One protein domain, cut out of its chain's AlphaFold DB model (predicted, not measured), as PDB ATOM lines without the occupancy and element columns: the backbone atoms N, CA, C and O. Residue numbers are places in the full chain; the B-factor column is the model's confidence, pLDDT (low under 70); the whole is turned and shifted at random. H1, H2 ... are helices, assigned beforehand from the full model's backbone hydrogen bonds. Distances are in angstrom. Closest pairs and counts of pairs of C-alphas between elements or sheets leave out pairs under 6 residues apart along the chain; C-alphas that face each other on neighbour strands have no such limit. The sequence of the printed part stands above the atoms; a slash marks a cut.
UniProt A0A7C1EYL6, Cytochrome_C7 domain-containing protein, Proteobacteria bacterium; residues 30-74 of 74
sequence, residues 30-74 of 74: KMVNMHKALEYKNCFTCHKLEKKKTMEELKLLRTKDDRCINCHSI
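Overview. This is residues 30 to 74 of the 74 residues of the protein "Cytochrome_C7 domain-containing protein" of Proteobacteria bacterium (UniProt A0A7C1EYL6). The chain makes a wide, open ring of three short helices: H1 at one side, a long arched link from it, then H2 and H3 meeting at a corner across from H1. Residues 47 to 52 of the link stick out. The 45 printed residues hold three named helices, in the order H1, H2, H3, and no named strand. The class is all helix, though under half of the residues are in named elements; it is only just compact, close to loose, with a radius of gyration of the C-alphas of 10.8 A and spans of 25 by 25 by 18 A.

Along the chain. H1, residues 30 to 37, begins at C-alpha 30 (200.805, 240.002, 158.031) and is 10.7 A long. H2, residues 55 to 62, is 10.6 A long. H3, residues 66 to 69, is 5.3 A long and ends at C-alpha 69 (201.508, 243.702, 174.111).

Arrangement. H1 is apart from H2 and H3. H2 and H3 only just touch, with 3 pairs of C-alphas within 8 A, and only at the corner by their link; the closest C-alphas are those of Arg 62 and Cys 68, 4.9 A apart. In H1 and H2 every O i to N i+4 pair is within hydrogen-bond range; H3 is too short for such a pair, and its O i to N i+3 pairs within range are 0 of 1.

Size, cuts and confidence. The C-alphas farthest apart, of Leu 49 and Ile 74, are 28.6 A apart. The printed part has no cut. The link H1 to H2 is long, 17 residues. Residues 49 to 51 and 74 have pLDDT under 70.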
ATOM      1  N   LYS A  30     200.568 239.438 156.689       90.50
ATOM      2  CA  LYS A  30     200.805 240.002 158.031       90.50
ATOM      3  C   LYS A  30     199.765 239.497 159.037       90.50
ATOM      4  O   LYS A  30     200.123 239.143 160.156       90.50
ATOM      5  N   MET A  31     198.497 239.415 158.624       87.31
ATOM      6  CA  MET A  31     197.417 238.876 159.459       87.31
ATOM      7  C   MET A  31     197.567 237.372 159.682       87.31
ATOM      8  O   MET A  31     197.390 236.905 160.802       87.31
ATOM      9  N   VAL A  32     197.941 236.625 158.639       90.44
ATOM     10  CA  VAL A  32     198.205 235.180 158.738       90.44
ATOM     11  C   VAL A  32     199.332 234.901 159.736       90.44
ATOM     12  O   VAL A  32     199.181 234.054 160.614       90.44
ATOM     13  N   ASN A  33     200.433 235.653 159.665       91.50
ATOM     14  CA  ASN A  33     201.558 235.504 160.590       91.50
ATOM     15  C   ASN A  33     201.156 235.826 162.039       91.50
ATOM     16  O   ASN A  33     201.534 235.091 162.947       91.50
ATOM     17  N   MET A  34     200.355 236.877 162.252       89.56
ATOM     18  CA  MET A  34     199.822 237.224 163.574       89.56
ATOM     19  C   MET A  34     198.934 236.104 164.137       89.56
ATOM     20  O   MET A  34     199.130 235.689 165.275       89.56
ATOM     21  N   HIS A  35     197.987 235.578 163.351       90.06
ATOM     22  CA  HIS A  35     197.146 234.461 163.796       90.06
ATOM     23  C   HIS A  35     197.965 233.208 164.097       90.06
ATOM     24  O   HIS A  35     197.682 232.535 165.084       90.06
ATOM     25  N   LYS A  36     199.003 232.923 163.303       90.56
ATOM     26  CA  LYS A  36     199.923 231.811 163.561       90.56
ATOM     27  C   LYS A  36     200.678 231.987 164.882       90.56
ATOM     28  O   LYS A  36     200.760 231.030 165.640       90.56
ATOM     29  N   ALA A  37     201.190 233.185 165.168       90.12
ATOM     30  CA  ALA A  37     201.872 233.485 166.432       90.12
ATOM     31  C   ALA A  37     200.937 233.372 167.650       90.12
ATOM     32  O   ALA A  37     201.376 233.025 168.740       90.12
ATOM     33  N   LEU A  38     199.643 233.627 167.449       88.19
ATOM     34  CA  LEU A  38     198.589 233.448 168.451       88.19
ATOM     35  C   LEU A  38     197.928 232.059 168.394       88.19
ATOM     36  O   LEU A  38     196.883 231.866 169.017       88.19
ATOM     37  N   GLU A  39     198.513 231.116 167.648       90.12
ATOM     38  CA  GLU A  39     198.091 229.712 167.541       90.12
ATOM     39  C   GLU A  39     196.648 229.500 167.051       90.12
ATOM     40  O   GLU A  39     195.983 228.551 167.454       90.12
ATOM     41  N   TYR A  40     196.137 230.375 166.178       76.94
ATOM     42  CA  TYR A  40     194.792 230.265 165.588       76.94
ATOM     43  C   TYR A  40     193.680 229.984 166.618       76.94
ATOM     44  O   TYR A  40     192.784 229.167 166.395       76.94
ATOM     45  N   LYS A  41     193.723 230.684 167.757       77.81
ATOM     46  CA  LYS A  41     192.647 230.647 168.759       77.81
ATOM     47  C   LYS A  41     191.310 231.106 168.162       77.81
ATOM     48  O   LYS A  41     191.244 231.667 167.072       77.81
ATOM     49  N   ASN A  42     190.228 230.895 168.914       84.00
ATOM     50  CA  ASN A  42     188.868 231.249 168.506       84.00
ATOM     51  C   ASN A  42     188.789 232.685 167.936       84.00
ATOM     52  O   ASN A  42     189.046 233.660 168.651       84.00
ATOM     53  N   CYS A  43     188.399 232.796 166.656       83.06
ATOM     54  CA  CYS A  43     188.328 234.041 165.879       83.06
ATOM     55  C   CYS A  43     187.580 235.154 166.622       83.06
ATOM     56  O   CYS A  43     187.971 236.324 166.587       83.06
ATOM     57  N   PHE A  44     186.518 234.779 167.336       83.06
ATOM     58  CA  PHE A  44     185.601 235.718 167.969       83.06
ATOM     59  C   PHE A  44     186.116 236.293 169.290       83.06
ATOM     60  O   PHE A  44     185.546 237.241 169.823       83.06
ATOM     61  N   THR A  45     187.251 235.794 169.788       79.62
ATOM     62  CA  THR A  45     187.933 236.392 170.947       79.62
ATOM     63  C   THR A  45     188.558 237.755 170.633       79.62
ATOM     64  O   THR A  45     188.835 238.526 171.554       79.62
ATOM     65  N   CYS A  46     188.764 238.063 169.346       80.06
ATOM     66  CA  CYS A  46     189.279 239.347 168.862       80.06
ATOM     67  C   CYS A  46     188.328 240.011 167.850       80.06
ATOM     68  O   CYS A  46     188.167 241.237 167.869       80.06
ATOM     69  N   HIS A  47     187.670 239.221 166.993       80.12
ATOM     70  CA  HIS A  47     186.715 239.693 165.990       80.12
ATOM     71  C   HIS A  47     185.281 239.615 166.519       80.12
ATOM     72  O   HIS A  47     184.678 238.550 166.543       80.12
ATOM     73  N   LYS A  48     184.703 240.746 166.926       75.62
ATOM     74  CA  LYS A  48     183.275 240.795 167.271       75.62
ATOM     75  C   LYS A  48     182.414 240.780 166.007       75.62
ATOM     76  O   LYS A  48     182.849 241.255 164.961       75.62
ATOM     77  N   LEU A  49     181.184 240.279 166.143       69.88
ATOM     78  CA  LEU A  49     180.154 240.302 165.091       69.88
ATOM     79  C   LEU A  49     179.625 241.727 164.812       69.88
ATOM     80  O   LEU A  49     178.872 241.956 163.871       69.88
ATOM     81  N   GLU A  50     180.006 242.677 165.661       66.94
ATOM     82  CA  GLU A  50     179.603 244.077 165.630       66.94
ATOM     83  C   GLU A  50     180.549 244.938 164.769       66.94
ATOM     84  O   GLU A  50     181.527 244.447 164.201       66.94
ATOM     85  N   LYS A  51     180.246 246.242 164.679       67.62
ATOM     86  CA  LYS A  51     180.937 247.267 163.873       67.62
ATOM     87  C   LYS A  51     182.457 247.052 163.777       67.62
ATOM     88  O   LYS A  51     183.147 246.871 164.781       67.62
ATOM     89  N   LYS A  52     182.990 247.161 162.549       74.62
ATOM     90  CA  LYS A  52     184.440 247.185 162.294       74.62
ATOM     91  C   LYS A  52     185.110 248.245 163.167       74.62
ATOM     92  O   LYS A  52     184.716 249.409 163.124       74.62
ATOM     93  N   LYS A  53     186.146 247.830 163.896       81.44
ATOM     94  CA  LYS A  53     186.986 248.742 164.672       81.44
ATOM     95  C   LYS A  53     187.776 249.664 163.747       81.44
ATOM     96  O   LYS A  53     188.240 249.222 162.690       81.44
ATOM     97  N   THR A  54     187.940 250.919 164.144       88.44
ATOM     98  CA  THR A  54     188.846 251.855 163.472       88.44
ATOM     99  C   THR A  54     190.302 251.464 163.719       88.44
ATOM    100  O   THR A  54     190.622 250.637 164.579       88.44
ATOM    101  N   MET A  55     191.219 252.063 162.960       85.88
ATOM    102  CA  MET A  55     192.646 251.811 163.153       85.88
ATOM    103  C   MET A  55     193.134 252.304 164.518       85.88
ATOM    104  O   MET A  55     193.994 251.665 165.122       85.88
ATOM    105  N   GLU A  56     192.572 253.395 165.026       90.62
ATOM    106  CA  GLU A  56     192.871 253.976 166.334       90.62
ATOM    107  C   GLU A  56     192.420 253.041 167.460       90.62
ATOM    108  O   GLU A  56     193.199 252.746 168.367       90.62
ATOM    109  N   GLU A  57     191.207 252.492 167.361       88.12
ATOM    110  CA  GLU A  57     190.695 251.501 168.314       88.12
ATOM    111  C   GLU A  57     191.564 250.237 168.320       88.12
ATOM    112  O   GLU A  57     191.895 249.711 169.384       88.12
ATOM    113  N   LEU A  58     191.984 249.764 167.140       86.06
ATOM    114  CA  LEU A  58     192.888 248.616 167.018       86.06
ATOM    115  C   LEU A  58     194.268 248.894 167.626       86.06
ATOM    116  O   LEU A  58     194.823 248.009 168.275       86.06
ATOM    117  N   LYS A  59     194.824 250.098 167.441       88.69
ATOM    118  CA  LYS A  59     196.084 250.497 168.085       88.69
ATOM    119  C   LYS A  59     195.945 250.493 169.606       88.69
ATOM    120  O   LYS A  59     196.792 249.913 170.271       88.69
ATOM    121  N   LEU A  60     194.857 251.050 170.140       87.75
ATOM    122  CA  LEU A  60     194.599 251.077 171.581       87.75
ATOM    123  C   LEU A  60     194.426 249.674 172.183       87.75
ATOM    124  O   LEU A  60     194.862 249.420 173.299       87.75
ATOM    125  N   LEU A  61     193.797 248.745 171.461       84.19
ATOM    126  CA  LEU A  61     193.698 247.349 171.906       84.19
ATOM    127  C   LEU A  61     195.065 246.682 172.013       84.19
ATOM    128  O   LEU A  61     195.317 245.952 172.967       84.19
ATOM    129  N   ARG A  62     195.957 246.961 171.058       89.00
ATOM    130  CA  ARG A  62     197.293 246.357 171.026       89.00
ATOM    131  C   ARG A  62     198.173 246.758 172.205       89.00
ATOM    132  O   ARG A  62     199.115 246.033 172.490       89.00
ATOM    133  N   THR A  63     197.851 247.858 172.884       88.56
ATOM    134  CA  THR A  63     198.580 248.328 174.070       88.56
ATOM    135  C   THR A  63     197.956 247.880 175.391       88.56
ATOM    136  O   THR A  63     198.528 248.146 176.441       88.56
ATOM    137  N   LYS A  64     196.776 247.247 175.366       87.62
ATOM    138  CA  LYS A  64     196.021 246.872 176.575       87.62
ATOM    139  C   LYS A  64     195.813 245.372 176.737       87.62
ATOM    140  O   LYS A  64     195.520 244.928 177.837       87.62
ATOM    141  N   ASP A  65     195.874 244.616 175.646       86.75
ATOM    142  CA  ASP A  65     195.624 243.180 175.657       86.75
ATOM    143  C   ASP A  65     196.938 242.403 175.768       86.75
ATOM    144  O   ASP A  65     197.789 242.521 174.883       86.75
ATOM    145  N   ASP A  66     197.076 241.572 176.804       87.94
ATOM    146  CA  ASP A  66     198.281 240.772 177.077       87.94
ATOM    147  C   ASP A  66     198.734 239.922 175.878       87.94
ATOM    148  O   ASP A  66     199.922 239.672 175.670       87.94
ATOM    149  N   ARG A  67     197.789 239.513 175.024       87.00
ATOM    150  CA  ARG A  67     198.074 238.741 173.807       87.00
ATOM    151  C   ARG A  67     198.763 239.589 172.740       87.00
ATOM    152  O   ARG A  67     199.467 239.054 171.889       87.00
ATOM    153  N   CYS A  68     198.530 240.897 172.745       87.88
ATOM    154  CA  CYS A  68     199.069 241.838 171.771       87.88
ATOM    155  C   CYS A  68     200.330 242.553 172.268       87.88
ATOM    156  O   CYS A  68     201.236 242.781 171.459       87.88
ATOM    157  N   ILE A  69     200.410 242.889 173.561       89.56
ATOM    158  CA  ILE A  69     201.508 243.702 174.111       89.56
ATOM    159  C   ILE A  69     202.880 243.047 173.955       89.56
ATOM    160  O   ILE A  69     203.861 243.763 173.824       89.56
ATOM    161  N   ASN A  70     202.962 241.715 173.888       86.81
ATOM    162  CA  ASN A  70     204.236 240.997 173.732       86.81
ATOM    163  C   ASN A  70     204.926 241.253 172.381       86.81
ATOM    164  O   ASN A  70     206.124 241.024 172.248       86.81
ATOM    165  N   CYS A  71     204.182 241.703 171.365       87.81
ATOM    166  CA  CYS A  71     204.729 242.049 170.048       87.81
ATOM    167  C   CYS A  71     204.550 243.530 169.701       87.81
ATOM    168  O   CYS A  71     205.249 244.055 168.837       87.81
ATOM    169  N   HIS A  72     203.578 244.190 170.328       86.38
ATOM    170  CA  HIS A  72     203.248 245.597 170.118       86.38
ATOM    171  C   HIS A  72     203.662 246.471 171.302       86.38
ATOM    172  O   HIS A  72     203.036 247.501 171.548       86.38
ATOM    173  N   SER A  73     204.704 246.049 172.021       72.75
ATOM    174  CA  SER A  73     205.333 246.831 173.076       72.75
ATOM    175  C   SER A  73     205.810 248.149 172.466       72.75
ATOM    176  O   SER A  73     206.636 248.150 171.552       72.75
ATOM    177  N   ILE A  74     205.198 249.246 172.907       61.16
ATOM    178  CA  ILE A  74     205.704 250.604 172.696       61.16
ATOM    179  C   ILE A  74     206.739 250.853 173.784       61.16
ATOM    180  O   ILE A  74     206.423 250.505 174.945       61.16
TER     181      ILE A  74